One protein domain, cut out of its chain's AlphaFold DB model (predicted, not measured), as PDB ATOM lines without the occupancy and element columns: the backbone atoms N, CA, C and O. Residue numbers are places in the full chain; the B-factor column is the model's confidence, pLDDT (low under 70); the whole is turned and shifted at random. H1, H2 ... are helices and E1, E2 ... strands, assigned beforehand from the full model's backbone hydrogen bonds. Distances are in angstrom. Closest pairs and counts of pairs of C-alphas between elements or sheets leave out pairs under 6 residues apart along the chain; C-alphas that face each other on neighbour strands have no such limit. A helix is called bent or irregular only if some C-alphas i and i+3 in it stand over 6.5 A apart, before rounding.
ATOM      1  N   THR A  17     -42.790  56.693  -8.453       91.69
ATOM      2  CA  THR A  17     -42.187  55.665  -9.315       91.69
ATOM      3  C   THR A  17     -43.083  55.358 -10.499       91.69
ATOM      4  O   THR A  17     -44.289  55.188 -10.334       91.69
ATOM      5  N   GLY A  18     -42.480  55.247 -11.677       91.56
ATOM      6  CA  GLY A  18     -43.160  54.869 -12.908       91.56
ATOM      7  C   GLY A  18     -42.278  53.966 -13.753       91.56
ATOM      8  O   GLY A  18     -41.053  54.049 -13.680       91.56
ATOM      9  N   ASP A  19     -42.910  53.103 -14.533       94.25
ATOM     10  CA  ASP A  19     -42.223  52.299 -15.536       94.25
ATOM     11  C   ASP A  19     -42.122  53.147 -16.818       94.25
ATOM     12  O   ASP A  19     -43.077  53.839 -17.186       94.25
ATOM     13  N   LEU A  20     -40.950  53.169 -17.454       93.94
ATOM     14  CA  LEU A  20     -40.750  53.868 -18.723       93.94
ATOM     15  C   LEU A  20     -41.353  53.046 -19.866       93.94
ATOM     16  O   LEU A  20     -41.375  51.817 -19.800       93.94
ATOM     17  N   ASP A  21     -41.822  53.719 -20.920       96.00
ATOM     18  CA  ASP A  21     -42.380  53.043 -22.094       96.00
ATOM     19  C   ASP A  21     -41.294  52.183 -22.773       96.00
ATOM     20  O   ASP A  21     -40.315  52.736 -23.284       96.00
ATOM     21  N   PRO A  22     -41.431  50.842 -22.802       94.12
ATOM     22  CA  PRO A  22     -40.425  49.964 -23.394       94.12
ATOM     23  C   PRO A  22     -40.306  50.124 -24.916       94.12
ATOM     24  O   PRO A  22     -39.342  49.624 -25.496       94.12
ATOM     25  N   PHE A  23     -41.265  50.791 -25.563       96.25
ATOM     26  CA  PHE A  23     -41.242  51.060 -26.999       96.25
ATOM     27  C   PHE A  23     -40.628  52.421 -27.348       96.25
ATOM     28  O   PHE A  23     -40.432  52.706 -28.532       96.25
ATOM     29  N   ASP A  24     -40.291  53.250 -26.355       97.94
ATOM     30  CA  ASP A  24     -39.577  54.501 -26.593       97.94
ATOM     31  C   ASP A  24     -38.156  54.198 -27.127       97.94
ATOM     32  O   ASP A  24     -37.411  53.435 -26.498       97.94
ATOM     33  N   PRO A  25     -37.734  54.790 -28.262       98.19
ATOM     34  CA  PRO A  25     -36.402  54.568 -28.826       98.19
ATOM     35  C   PRO A  25     -35.244  54.823 -27.848       98.19
ATOM     36  O   PRO A  25     -34.231  54.126 -27.910       98.19
ATOM     37  N   LEU A  26     -35.384  55.788 -26.933       97.19
ATOM     38  CA  LEU A  26     -34.390  56.075 -25.898       97.19
ATOM     39  C   LEU A  26     -34.293  54.933 -24.884       97.19
ATOM     40  O   LEU A  26     -33.194  54.557 -24.479       97.19
ATOM     41  N   VAL A  27     -35.434  54.378 -24.475       96.81
ATOM     42  CA  VAL A  27     -35.499  53.267 -23.513       96.81
ATOM     43  C   VAL A  27     -34.919  51.996 -24.131       96.81
ATOM     44  O   VAL A  27     -34.186  51.267 -23.460       96.81
ATOM     45  N   ILE A  28     -35.166  51.766 -25.423       97.00
ATOM     46  CA  ILE A  28     -34.574  50.657 -26.183       97.00
ATOM     47  C   ILE A  28     -33.044  50.788 -26.242       97.00
ATOM     48  O   ILE A  28     -32.338  49.831 -25.914       97.00
ATOM     49  N   ASP A  29     -32.517  51.963 -26.612       97.81
ATOM     50  CA  ASP A  29     -31.065  52.207 -26.664       97.81
ATOM     51  C   ASP A  29     -30.416  52.060 -25.278       97.81
ATOM     52  O   ASP A  29     -29.362  51.434 -25.135       97.81
ATOM     53  N   LEU A  30     -31.072  52.570 -24.230       96.25
ATOM     54  CA  LEU A  30     -30.599  52.442 -22.855       96.25
ATOM     55  C   LEU A  30     -30.522  50.974 -22.408       96.25
ATOM     56  O   LEU A  30     -29.490  50.555 -21.879       96.25
ATOM     57  N   ASN A  31     -31.566  50.180 -22.663       96.00
ATOM     58  CA  ASN A  31     -31.571  48.747 -22.358       96.00
ATOM     59  C   ASN A  31     -30.448  48.003 -23.087       96.00
ATOM     60  O   ASN A  31     -29.746  47.200 -22.473       96.00
ATOM     61  N   ALA A  32     -30.221  48.305 -24.369       96.38
ATOM     62  CA  ALA A  32     -29.140  47.692 -25.137       96.38
ATOM     63  C   ALA A  32     -27.755  48.001 -24.538       96.38
ATOM     64  O   ALA A  32     -26.907  47.111 -24.442       96.38
ATOM     65  N   ARG A  33     -27.527  49.236 -24.073       97.19
ATOM     66  CA  ARG A  33     -26.274  49.626 -23.400       97.19
ATOM     67  C   ARG A  33     -26.091  48.928 -22.058       97.19
ATOM     68  O   ARG A  33     -24.981  48.500 -21.754       97.19
ATOM     69  N   ILE A  34     -27.156  48.801 -21.265       96.62
ATOM     70  CA  ILE A  34     -27.116  48.094 -19.978       96.62
ATOM     71  C   ILE A  34     -26.832  46.602 -20.197       96.62
ATOM     72  O   ILE A  34     -25.981  46.037 -19.509       96.62
ATOM     73  N   ALA A  35     -27.472  45.971 -21.185       95.94
ATOM     74  CA  ALA A  35     -27.208  44.580 -21.546       95.94
ATOM     75  C   ALA A  35     -25.751  44.384 -21.999       95.94
ATOM     76  O   ALA A  35     -25.063  43.494 -21.507       95.94
ATOM     77  N   ALA A  36     -25.232  45.272 -22.854       97.06
ATOM     78  CA  ALA A  36     -23.834  45.233 -23.282       97.06
ATOM     79  C   ALA A  36     -22.843  45.442 -22.119       97.06
ATOM     80  O   ALA A  36     -21.795  44.802 -22.085       97.06
ATOM     81  N   PHE A  37     -23.169  46.317 -21.162       96.25
ATOM     82  CA  PHE A  37     -22.348  46.570 -19.974       96.25
ATOM     83  C   PHE A  37     -22.329  45.380 -19.005       96.25
ATOM     84  O   PHE A  37     -21.274  45.023 -18.486       96.25
ATOM     85  N   THR A  38     -23.490  44.775 -18.751       95.00
ATOM     86  CA  THR A  38     -23.634  43.670 -17.788       95.00
ATOM     87  C   THR A  38     -23.271  42.307 -18.374       95.00
ATOM     88  O   THR A  38     -22.945  41.390 -17.623       95.00
ATOM     89  N   GLY A  39     -23.343  42.155 -19.699       95.69
ATOM     90  CA  GLY A  39     -23.231  40.867 -20.382       95.69
ATOM     91  C   GLY A  39     -24.426  39.936 -20.146       95.69
ATOM     92  O   GLY A  39     -24.341  38.755 -20.478       95.69
ATOM     93  N   LEU A  40     -25.517  40.437 -19.555       93.06
ATOM     94  CA  LEU A  40     -26.734  39.670 -19.298       93.06
ATOM     95  C   LEU A  40     -27.651  39.686 -20.522       93.06
ATOM     96  O   LEU A  40     -27.709  40.673 -21.259       93.06
ATOM     97  N   ASP A  41     -28.390  38.596 -20.722       92.62
ATOM     98  CA  ASP A  41     -29.389  38.523 -21.785       92.62
ATOM     99  C   ASP A  41     -30.548  39.497 -21.464       92.62
ATOM    100  O   ASP A  41     -31.151  39.398 -20.387       92.62
ATOM    101  N   PRO A  42     -30.866  40.449 -22.365       89.69
ATOM    102  CA  PRO A  42     -31.914  41.445 -22.146       89.69
ATOM    103  C   PRO A  42     -33.301  40.836 -21.899       89.69
ATOM    104  O   PRO A  42     -34.144  41.509 -21.310       89.69
ATOM    105  N   ALA A  43     -33.545  39.575 -22.274       89.62
ATOM    106  CA  ALA A  43     -34.790  38.869 -21.966       89.62
ATOM    107  C   ALA A  43     -35.042  38.694 -20.454       89.62
ATOM    108  O   ALA A  43     -36.180  38.460 -20.050       89.62
ATOM    109  N   HIS A  44     -34.002  38.813 -19.621       89.62
ATOM    110  CA  HIS A  44     -34.099  38.731 -18.160       89.62
ATOM    111  C   HIS A  44     -34.302  40.097 -17.484       89.62
ATOM    112  O   HIS A  44     -34.439  40.157 -16.263       89.62
ATOM    113  N   GLY A  45     -34.281  41.192 -18.249       90.00
ATOM    114  CA  GLY A  45     -34.490  42.536 -17.726       90.00
ATOM    115  C   GLY A  45     -35.963  42.818 -17.432       90.00
ATOM    116  O   GLY A  45     -36.840  42.541 -18.248       90.00
ATOM    117  N   GLU A  46     -36.239  43.423 -16.279       90.88
ATOM    118  CA  GLU A  46     -37.532  44.060 -16.022       90.88
ATOM    119  C   GLU A  46     -37.640  45.393 -16.791       90.88
ATOM    120  O   GLU A  46     -36.613  45.991 -17.127       90.88
ATOM    121  N   PRO A  47     -38.861  45.902 -17.058       91.94
ATOM    122  CA  PRO A  47     -39.039  47.246 -17.602       91.94
ATOM    123  C   PRO A  47     -38.278  48.299 -16.785       91.94
ATOM    124  O   PRO A  47     -38.308  48.275 -15.551       91.94
ATOM    125  N   ILE A  48     -37.616  49.242 -17.467       95.19
ATOM    126  CA  ILE A  48     -36.849  50.295 -16.791       95.19
ATOM    127  C   ILE A  48     -37.793  51.134 -15.937       95.19
ATOM    128  O   ILE A  48     -38.813  51.630 -16.412       95.19
ATOM    129  N   GLN A  49     -37.410  51.348 -14.683       95.38
ATOM    130  CA  GLN A  49     -38.170  52.165 -13.749       95.38
ATOM    131  C   GLN A  49     -37.505  53.526 -13.566       95.38
ATOM    132  O   GLN A  49     -36.307  53.609 -13.300       95.38
ATOM    133  N   GLY A  50     -38.301  54.592 -13.619       95.06
ATOM    134  CA  GLY A  50     -37.922  55.925 -13.161       95.06
ATOM    135  C   GLY A  50     -38.312  56.137 -11.698       95.06
ATOM    136  O   GLY A  50     -39.390  55.719 -11.268       95.06
ATOM    137  N   GLN A  51     -37.442  56.789 -10.925       95.56
ATOM    138  CA  GLN A  51     -37.724  57.198  -9.548       95.56
ATOM    139  C   GLN A  51     -37.498  58.692  -9.381       95.56
ATOM    140  O   GLN A  51     -36.451  59.216  -9.761       95.56
ATOM    141  N   ARG A  52     -38.462  59.366  -8.757       95.94
ATOM    142  CA  ARG A  52     -38.357  60.777  -8.401       95.94
ATOM    143  C   ARG A  52     -38.515  60.933  -6.894       95.94
ATOM    144  O   ARG A  52     -39.528  60.528  -6.326       95.94
ATOM    145  N   TYR A  53     -37.510  61.549  -6.279       96.06
ATOM    146  CA  TYR A  53     -37.487  61.889  -4.860       96.06
ATOM    147  C   TYR A  53     -37.571  63.410  -4.711       96.06
ATOM    148  O   TYR A  53     -36.701  64.139  -5.189       96.06
ATOM    149  N   ALA A  54     -38.629  63.893  -4.072       95.06
ATOM    150  CA  ALA A  54     -38.730  65.257  -3.576       95.06
ATOM    151  C   ALA A  54     -37.923  65.423  -2.277       95.06
ATOM    152  O   ALA A  54     -37.536  64.447  -1.633       95.06
ATOM    153  N   THR A  55     -37.691  66.669  -1.864       95.38
ATOM    154  CA  THR A  55     -37.005  66.971  -0.602       95.38
ATOM    155  C   THR A  55     -37.665  66.247   0.572       95.38
ATOM    156  O   THR A  55     -38.866  66.381   0.797       95.38
ATOM    157  N   GLY A  56     -36.865  65.487   1.324       93.44
ATOM    158  CA  GLY A  56     -37.319  64.708   2.479       93.44
ATOM    159  C   GLY A  56     -37.889  63.327   2.148       93.44
ATOM    160  O   GLY A  56     -38.163  62.569   3.074       93.44
ATOM    161  N   GLN A  57     -38.049  62.971   0.869       95.25
ATOM    162  CA  GLN A  57     -38.398  61.606   0.486       95.25
ATOM    163  C   GLN A  57     -37.174  60.691   0.561       95.25
ATOM    164  O   GLN A  57     -36.040  61.102   0.313       95.25
ATOM    165  N   GLU A  58     -37.420  59.427   0.877       93.25
ATOM    166  CA  GLU A  58     -36.393  58.413   1.050       93.25
ATOM    167  C   GLU A  58     -36.900  57.030   0.640       93.25
ATOM    168  O   GLU A  58     -38.095  56.800   0.413       93.25
ATOM    169  N   PHE A  59     -35.956  56.101   0.570       92.06
ATOM    170  CA  PHE A  59     -36.227  54.679   0.514       92.06
ATOM    171  C   PHE A  59     -35.398  54.012   1.611       92.06
ATOM    172  O   PHE A  59     -34.166  54.094   1.617       92.06
ATOM    173  N   LYS A  60     -36.078  53.391   2.577       89.31
ATOM    174  CA  LYS A  60     -35.430  52.666   3.669       89.31
ATOM    175  C   LYS A  60     -34.588  51.512   3.118       89.31
ATOM    176  O   LYS A  60     -34.810  51.014   2.016       89.31
ATOM    177  N   ALA A  61     -33.595  51.097   3.902       88.38
ATOM    178  CA  ALA A  61     -32.716  49.994   3.524       88.38
ATOM    179  C   ALA A  61     -33.525  48.713   3.270       88.38
ATOM    180  O   ALA A  61     -34.339  48.329   4.108       88.38
ATOM    181  N   HIS A  62     -33.264  48.076   2.134       88.81
ATOM    182  CA  HIS A  62     -33.973  46.905   1.635       88.81
ATOM    183  C   HIS A  62     -33.031  46.037   0.795       88.81
ATOM    184  O   HIS A  62     -31.876  46.406   0.554       88.81
ATOM    185  N   THR A  63     -33.546  44.891   0.369       88.25
ATOM    186  CA  THR A  63     -32.962  44.013  -0.639       88.25
ATOM    187  C   THR A  63     -33.743  44.159  -1.945       88.25
ATOM    188  O   THR A  63     -34.966  44.310  -1.948       88.25
ATOM    189  N   ASP A  64     -33.031  44.164  -3.075       88.69
ATOM    190  CA  ASP A  64     -33.682  44.262  -4.388       88.69
ATOM    191  C   ASP A  64     -34.287  42.928  -4.826       88.69
ATOM    192  O   ASP A  64     -35.256  42.909  -5.586       88.69
ATOM    193  N   TYR A  65     -33.698  41.823  -4.363       86.31
ATOM    194  CA  TYR A  65     -34.224  40.479  -4.554       86.31
ATOM    195  C   TYR A  65     -35.416  40.241  -3.619       86.31
ATOM    196  O   TYR A  65     -35.504  40.836  -2.550       86.31
ATOM    197  N   PHE A  66     -36.325  39.361  -4.021       84.50
ATOM    198  CA  PHE A  66     -37.439  38.935  -3.176       84.50
ATOM    199  C   PHE A  66     -36.936  37.930  -2.142       84.50
ATOM    200  O   PHE A  66     -36.287  36.946  -2.519       84.50
ATOM    201  N   GLU A  67     -37.224  38.145  -0.863       82.75
ATOM    202  CA  GLU A  67     -36.826  37.203   0.182       82.75
ATOM    203  C   GLU A  67     -37.538  35.855  -0.028       82.75
ATOM    204  O   GLU A  67     -38.750  35.854  -0.227       82.75
ATOM    205  N   PRO A  68     -36.850  34.694   0.010       78.69
ATOM    206  CA  PRO A  68     -37.466  33.387  -0.265       78.69
ATOM    207  C   PRO A  68     -38.708  33.061   0.573       78.69
ATOM    208  O   PRO A  68     -39.627  32.401   0.087       78.69
ATOM    209  N   ASP A  69     -38.736  33.553   1.813       79.31
ATOM    210  CA  ASP A  69     -39.845  33.381   2.757       79.31
ATOM    211  C   ASP A  69     -40.867  34.539   2.696       79.31
ATOM    212  O   ASP A  69     -41.833  34.573   3.460       79.31
ATOM    213  N   GLY A  70     -40.656  35.506   1.798       72.25
ATOM    214  CA  GLY A  70     -41.507  36.671   1.580       72.25
ATOM    215  C   GLY A  70     -42.809  36.325   0.857       72.25
ATOM    216  O   GLY A  70     -42.868  35.444  -0.005       72.25
ATOM    217  N   ILE A  71     -43.877  37.060   1.183       74.56
ATOM    218  CA  ILE A  71     -45.224  36.870   0.607       74.56
ATOM    219  C   ILE A  71     -45.201  37.045  -0.921       74.56
ATOM    220  O   ILE A  71     -45.940  36.377  -1.649       74.56
ATOM    221  N   ASP A  72     -44.325  37.921  -1.406       76.31
ATOM    222  CA  ASP A  72     -44.206  38.280  -2.813       76.31
ATOM    223  C   ASP A  72     -43.335  37.291  -3.613       76.31
ATOM    224  O   ASP A  72     -43.473  37.201  -4.836       76.31
ATOM    225  N   TYR A  73     -42.511  36.467  -2.955       79.38
ATOM    226  CA  TYR A  73     -41.574  35.562  -3.627       79.38
ATOM    227  C   TYR A  73     -42.260  34.582  -4.575       79.38
ATOM    228  O   TYR A  73     -41.908  34.489  -5.747       79.38
ATOM    229  N   GLN A  74     -43.289  33.872  -4.107       76.38
ATOM    230  CA  GLN A  74     -44.001  32.903  -4.949       76.38
ATOM    231  C   GLN A  74     -44.681  33.578  -6.145       76.38
ATOM    232  O   GLN A  74     -44.731  33.020  -7.240       76.38
ATOM    233  N   ARG A  75     -45.175  34.804  -5.944       76.44
ATOM    234  CA  ARG A  75     -45.889  35.567  -6.966       76.44
ATOM    235  C   ARG A  75     -44.961  36.064  -8.071       76.44
ATOM    236  O   ARG A  75     -45.341  35.993  -9.237       76.44
ATOM    237  N   TYR A  76     -43.790  36.583  -7.715       77.50
ATOM    238  CA  TYR A  76     -42.885  37.226  -8.671       77.50
ATOM    239  C   TYR A  76     -41.755  36.305  -9.143       77.50
ATOM    240  O   TYR A  76     -41.377  36.358 -10.311       77.50
ATOM    241  N   CYS A  77     -41.269  35.398  -8.292       79.44
ATOM    242  CA  CYS A  77     -40.137  34.526  -8.609       79.44
ATOM    243  C   CYS A  77     -40.517  33.133  -9.118       79.44
ATOM    244  O   CYS A  77     -39.643  32.431  -9.623       79.44
ATOM    245  N   GLY A  78     -41.789  32.727  -9.040       71.94
ATOM    246  CA  GLY A  78     -42.221  31.385  -9.456       71.94
ATOM    247  C   GLY A  78     -42.019  31.073 -10.947       71.94
ATOM    248  O   GLY A  78     -41.910  29.906 -11.312       71.94
ATOM    249  N   ILE A  79     -41.950  32.101 -11.803       68.06
ATOM    250  CA  ILE A  79     -41.752  31.957 -13.259       68.06
ATOM    251  C   ILE A  79     -40.493  32.696 -13.722       68.06
ATOM    252  O   ILE A  79     -39.655  32.112 -14.401       68.06
ATOM    253  N   ALA A  80     -40.345  33.972 -13.353       72.50
ATOM    254  CA  ALA A  80     -39.259  34.828 -13.841       72.50
ATOM    255  C   ALA A  80     -37.919  34.612 -13.111       72.50
ATOM    256  O   ALA A  80     -36.882  35.092 -13.564       72.50
ATOM    257  N   GLY A  81     -37.925  33.883 -11.989       83.19
ATOM    258  CA  GLY A  81     -36.783  33.814 -11.084       83.19
ATOM    259  C   GLY A  81     -36.634  35.082 -10.239       83.19
ATOM    260  O   GLY A  81     -37.539  35.907 -10.148       83.19
ATOM    261  N   ASN A  82     -35.497  35.213  -9.559       88.50
ATOM    262  CA  ASN A  82     -35.226  36.326  -8.648       88.50
ATOM    263  C   ASN A  82     -34.174  37.282  -9.233       88.50
ATOM    264  O   ASN A  82     -33.364  36.884 -10.073       88.50
ATOM    265  N   ARG A  83     -34.155  38.532  -8.765       91.94
ATOM    266  CA  ARG A  83     -33.244  39.581  -9.243       91.94
ATOM    267  C   ARG A  83     -31.817  39.306  -8.787       91.94
ATOM    268  O   ARG A  83     -31.494  39.402  -7.605       91.94
ATOM    269  N   THR A  84     -30.941  38.981  -9.731       92.00
ATOM    270  CA  THR A  84     -29.520  38.714  -9.458       92.00
ATOM    271  C   THR A  84     -28.665  39.971  -9.525       92.00
ATOM    272  O   THR A  84     -27.732  40.098  -8.743       92.00
ATOM    273  N   TRP A  85     -28.994  40.911 -10.405       94.94
ATOM    274  CA  TRP A  85     -28.261  42.158 -10.583       94.94
ATOM    275  C   TRP A  85     -29.199  43.351 -10.549       94.94
ATOM    276  O   TRP A  85     -30.309  43.286 -11.073       94.94
ATOM    277  N   THR A  86     -28.694  44.451 -10.002       96.25
ATOM    278  CA  THR A  86     -29.327  45.764 -10.101       96.25
ATOM    279  C   THR A  86     -28.370  46.723 -10.787       96.25
ATOM    280  O   THR A  86     -27.180  46.756 -10.468       96.25
ATOM    281  N   VAL A  87     -28.899  47.509 -11.727       97.44
ATOM    282  CA  VAL A  87     -28.201  48.622 -12.374       97.44
ATOM    283  C   VAL A  87     -29.015  49.885 -12.138       97.44
ATOM    284  O   VAL A  87     -30.170  49.970 -12.546       97.44
ATOM    285  N   MET A  88     -28.414  50.867 -11.474       97.81
ATOM    286  CA  MET A  88     -29.046  52.136 -11.126       97.81
ATOM    287  C   MET A  88     -28.231  53.293 -11.692       97.81
ATOM    288  O   MET A  88     -27.007  53.311 -11.576       97.81
ATOM    289  N   ILE A  89     -28.907  54.278 -12.281       97.88
ATOM    290  CA  ILE A  89     -28.268  55.454 -12.874       97.88
ATOM    291  C   ILE A  89     -28.847  56.703 -12.218       97.88
ATOM    292  O   ILE A  89     -30.063  56.894 -12.195       97.88
ATOM    293  N   TYR A  90     -27.981  57.576 -11.711       98.25
ATOM    294  CA  TYR A  90     -28.404  58.883 -11.222       98.25
ATOM    295  C   TYR A  90     -28.692  59.822 -12.394       98.25
ATOM    296  O   TYR A  90     -27.814  60.109 -13.208       98.25
ATOM    297  N   LEU A  91     -29.924  60.324 -12.475       97.31
ATOM    298  CA  LEU A  91     -30.358  61.202 -13.570       97.31
ATOM    299  C   LEU A  91     -30.065  62.685 -13.307       97.31
ATOM    300  O   LEU A  91     -30.018  63.480 -14.241       97.31
ATOM    301  N   ASN A  92     -29.854  63.065 -12.046       96.94
ATOM    302  CA  ASN A  92     -29.477  64.410 -11.633       96.94
ATOM    303  C   ASN A  92     -28.672  64.388 -10.321       96.94
ATOM    304  O   ASN A  92     -28.569  63.360  -9.651       96.94
ATOM    305  N   GLN A  93     -28.127  65.549  -9.954       97.31
ATOM    306  CA  GLN A  93     -27.452  65.775  -8.680       97.31
ATOM    307  C   GLN A  93     -28.299  66.722  -7.803       97.31
ATOM    308  O   GLN A  93     -28.489  67.877  -8.189       97.31
ATOM    309  N   PRO A  94     -28.835  66.267  -6.654       95.69
ATOM    310  CA  PRO A  94     -29.513  67.128  -5.690       95.69
ATOM    311  C   PRO A  94     -28.526  68.058  -4.971       95.69
ATOM    312  O   PRO A  94     -27.345  67.744  -4.829       95.69
ATOM    313  N   GLU A  95     -29.028  69.185  -4.461       95.81
ATOM    314  CA  GLU A  95     -28.231  70.146  -3.678       95.81
ATOM    315  C   GLU A  95     -27.715  69.549  -2.358       95.81
ATOM    316  O   GLU A  95     -26.619  69.880  -1.907       95.81
ATOM    317  N   ALA A  96     -28.497  68.654  -1.742       95.25
ATOM    318  CA  ALA A  96     -28.140  67.939  -0.523       95.25
ATOM    319  C   ALA A  96     -28.855  66.580  -0.441       95.25
ATOM    320  O   ALA A  96     -29.989  66.429  -0.896       95.25
ATOM    321  N   GLY A  97     -28.214  65.600   0.205       95.81
ATOM    322  CA  GLY A  97     -28.779  64.262   0.401       95.81
ATOM    323  C   GLY A  97     -28.813  63.413  -0.877       95.81
ATOM    324  O   GLY A  97     -27.984  63.579  -1.765       95.81
ATOM    325  N   GLY A  98     -29.747  62.457  -0.944       95.88
ATOM    326  CA  GLY A  98     -29.950  61.595  -2.121       95.88
ATOM    327  C   GLY A  98     -28.897  60.501  -2.335       95.88
ATOM    328  O   GLY A  98     -28.876  59.875  -3.391       95.88
ATOM    329  N   ALA A  99     -28.018  60.266  -1.361       97.00
ATOM    330  CA  ALA A  99     -26.984  59.243  -1.453       97.00
ATOM    331  C   ALA A  99     -27.543  57.823  -1.297       97.00
ATOM    332  O   ALA A  99     -28.342  57.551  -0.399       97.00
ATOM    333  N   THR A 100     -27.025  56.885  -2.087       97.56
ATOM    334  CA  THR A 100     -27.242  55.450  -1.870       97.56
ATOM    335  C   THR A 100     -26.233  54.923  -0.858       97.56
ATOM    336  O   THR A 100     -25.017  55.032  -1.049       97.56
ATOM    337  N   ARG A 101     -26.730  54.327   0.231       96.62
ATOM    338  CA  ARG A 101     -25.904  53.744   1.295       96.62
ATOM    339  C   ARG A 101     -25.966  52.218   1.277       96.62
ATOM    340  O   ARG A 101     -26.992  51.633   1.612       96.62
ATOM    341  N   PHE A 102     -24.828  51.583   1.025       95.75
ATOM    342  CA  PHE A 102     -24.634  50.142   1.163       95.75
ATOM    343  C   PHE A 102     -24.116  49.821   2.568       95.75
ATOM    344  O   PHE A 102     -22.920  49.927   2.844       95.75
ATOM    345  N   LYS A 103     -25.024  49.430   3.471       92.00
ATOM    346  CA  LYS A 103     -24.701  49.174   4.887       92.00
ATOM    347  C   LYS A 103     -23.714  48.018   5.081       92.00
ATOM    348  O   LYS A 103     -22.819  48.136   5.906       92.00
ATOM    349  N   ALA A 104     -23.859  46.933   4.318       90.38
ATOM    350  CA  ALA A 104     -23.058  45.717   4.492       90.38
ATOM    351  C   ALA A 104     -21.556  45.915   4.211       90.38
ATOM    352  O   ALA A 104     -20.730  45.213   4.781       90.38
ATOM    353  N   ILE A 105     -21.208  46.879   3.352       92.69
ATOM    354  CA  ILE A 105     -19.820  47.198   2.975       92.69
ATOM    355  C   ILE A 105     -19.374  48.581   3.467       92.69
ATOM    356  O   ILE A 105     -18.339  49.075   3.028       92.69
ATOM    357  N   ASP A 106     -20.189  49.220   4.311       94.75
ATOM    358  CA  ASP A 106     -20.008  50.580   4.826       94.75
ATOM    359  C   ASP A 106     -19.608  51.612   3.751       94.75
ATOM    360  O   ASP A 106     -18.646  52.366   3.885       94.75
ATOM    361  N   LYS A 107     -20.357  51.635   2.638       96.69
ATOM    362  CA  LYS A 107     -20.154  52.610   1.555       96.69
ATOM    363  C   LYS A 107     -21.352  53.525   1.374       96.69
ATOM    364  O   LYS A 107     -22.502  53.092   1.406       96.69
ATOM    365  N   ILE A 108     -21.060  54.792   1.106       97.56
ATOM    366  CA  ILE A 108     -22.035  55.807   0.710       97.56
ATOM    367  C   ILE A 108     -21.603  56.348  -0.648       97.56
ATOM    368  O   ILE A 108     -20.471  56.803  -0.803       97.56
ATOM    369  N   ILE A 109     -22.501  56.290  -1.626       98.00
ATOM    370  CA  ILE A 109     -22.257  56.784  -2.976       98.00
ATOM    371  C   ILE A 109     -23.125  58.014  -3.204       98.00
ATOM    372  O   ILE A 109     -24.351  57.920  -3.196       98.00
ATOM    373  N   GLN A 110     -22.477  59.159  -3.413       97.88
ATOM    374  CA  GLN A 110     -23.173  60.407  -3.712       97.88
ATOM    375  C   GLN A 110     -23.700  60.417  -5.157       97.88
ATOM    376  O   GLN A 110     -23.002  59.919  -6.056       97.88
ATOM    377  N   PRO A 111     -24.897  60.984  -5.383       97.75
ATOM    378  CA  PRO A 111     -25.461  61.167  -6.713       97.75
ATOM    379  C   PRO A 111     -24.609  62.123  -7.547       97.75
ATOM    380  O   PRO A 111     -24.260  63.215  -7.108       97.75
ATOM    381  N   GLU A 112     -24.305  61.709  -8.771       97.56
ATOM    382  CA  GLU A 112     -23.695  62.541  -9.810       97.56
ATOM    383  C   GLU A 112     -24.388  62.197 -11.124       97.56
ATOM    384  O   GLU A 112     -24.591  61.017 -11.418       97.56
ATOM    385  N   THR A 113     -24.761  63.203 -11.912       98.06
ATOM    386  CA  THR A 113     -25.494  62.993 -13.167       98.06
ATOM    387  C   THR A 113     -24.758  62.013 -14.085       98.06
ATOM    388  O   THR A 113     -23.599  62.228 -14.438       98.06
ATOM    389  N   GLY A 114     -25.438  60.938 -14.482       96.88
ATOM    390  CA  GLY A 114     -24.905  59.888 -15.350       96.88
ATOM    391  C   GLY A 114     -24.067  58.822 -14.639       96.88
ATOM    392  O   GLY A 114     -23.674  57.846 -15.277       96.88
ATOM    393  N   LYS A 115     -23.803  58.950 -13.331       98.06
ATOM    394  CA  LYS A 115     -23.099  57.911 -12.569       98.06
ATOM    395  C   LYS A 115     -23.971  56.658 -12.474       98.06
ATOM    396  O   LYS A 115     -25.110  56.714 -12.005       98.06
ATOM    397  N   LEU A 116     -23.390  55.532 -12.881       97.62
ATOM    398  CA  LEU A 116     -23.993  54.206 -12.845       97.62
ATOM    399  C   LEU A 116     -23.442  53.402 -11.665       97.62
ATOM    400  O   LEU A 116     -22.233  53.347 -11.439       97.62
ATOM    401  N   LEU A 117     -24.342  52.767 -10.923       97.81
ATOM    402  CA  LEU A 117     -24.052  51.795  -9.878       97.81
ATOM    403  C   LEU A 117     -24.567  50.440 -10.353       97.81
ATOM    404  O   LEU A 117     -25.702  50.341 -10.810       97.81
ATOM    405  N   ALA A 118     -23.748  49.403 -10.220       97.00
ATOM    406  CA  ALA A 118     -24.156  48.034 -10.493       97.00
ATOM    407  C   ALA A 118     -23.674  47.111  -9.376       97.00
ATOM    408  O   ALA A 118     -22.521  47.209  -8.948       97.00
ATOM    409  N   TRP A 119     -24.554  46.236  -8.898       95.62
ATOM    410  CA  TRP A 119     -24.229  45.267  -7.855       95.62
ATOM    411  C   TRP A 119     -24.974  43.951  -8.058       95.62
ATOM    412  O   TRP A 119     -26.058  43.909  -8.641       95.62
ATOM    413  N   ASN A 120     -24.356  42.877  -7.564       93.94
ATOM    414  CA  ASN A 120     -24.933  41.542  -7.528       93.94
ATOM    415  C   ASN A 120     -25.611  41.325  -6.169       93.94
ATOM    416  O   ASN A 120     -25.004  41.546  -5.121       93.94
ATOM    417  N   ASN A 121     -26.866  40.898  -6.205       91.19
ATOM    418  CA  ASN A 121     -27.717  40.634  -5.050       91.19
ATOM    419  C   ASN A 121     -27.504  39.233  -4.452       91.19
ATOM    420  O   ASN A 121     -28.061  38.907  -3.408       91.19
TER     421      ASN A 121
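What this domain is: This is residues 17 to 121 of the 124 residues of the protein "Oxygenase" of Pseudomonas sp. FW305-130 (UniProt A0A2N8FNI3). A ladder of two antiparallel strands, E3 and E6, makes the middle; the last residues of helix H1, 34 to 38, come near it from one side, and the small hairpin of E4 and E5 lies beyond it on the side away from H1. A second small ladder, E1 with E2, lies off to the side of this middle, and from E2 a long link, residues 53 to 72, leads round to the short helix H2, the element farthest out. The printed part has 105 residues, with two named helices and six named strands in the order E1 H1 E2 H2 E3 E4 E5 E6. The three sheets, each of two antiparallel strands, are E1 - E2, E3 - E6 and E4 - E5; the class is mixed, helices and strands, with under half of the residues in named elements. The whole is compact, with a radius of gyration of the C-alphas of 14.9 A and spans of 41 by 37 by 24 A.

Where its parts are: Find C-alpha 17 at (-42.187, 55.665, -9.315), where E1 begins; it runs to residue 19. H1, residues 25 to 38, starts at C-alpha 25 at (-36.402, 54.568, -28.826) and is 20.1 A long. Next come E2, residues 49 to 52, 10.1 A, and H2, residues 73 to 80, 10.5 A. H2 is irregular: C-alphas 76 and 79 are 7.1 A apart. E3, residues 85 to 89, is 13.5 A long. E4 holds residues 100 to 102 and E5 residues 107 to 109. E6, residues 116 to 120, is 13.8 A long and ends at C-alpha 120 at (-24.933, 41.542, -7.528).

How they stand to each other: Look first at E3 and E6, antiparallel at 168 degrees, where N 88 and O 117 are 2.8 A apart, within hydrogen-bond range. From H1, the closest C-alphas to E3 are those of Ile 34 and Val 87, 7.7 A apart. H1 and E6 are apart. E4 and E5 form a hairpin, antiparallel at 163 degrees, with N 102 and O 107 at 2.8 A. E3 and E4 are apart, and so are E5 and E6. E1 and E2 are antiparallel at 154 degrees, with N 50 and O 18 at 2.8 A. E2 and E3 are apart. H1 and H2 are apart. In H1 every O i to N i+4 pair is within hydrogen-bond range; in H2, 2 of 4 are.

The domain as a whole: The two C-alphas farthest apart, those of Ile 79 and Glu 95, are 41.6 A from each other. The printed part, residues 17 to 121, has no cut. The link from E2 to H2, 20 residues, is long. The mean pLDDT of the printed part is 92.1; residue 79, in H2, is under 70.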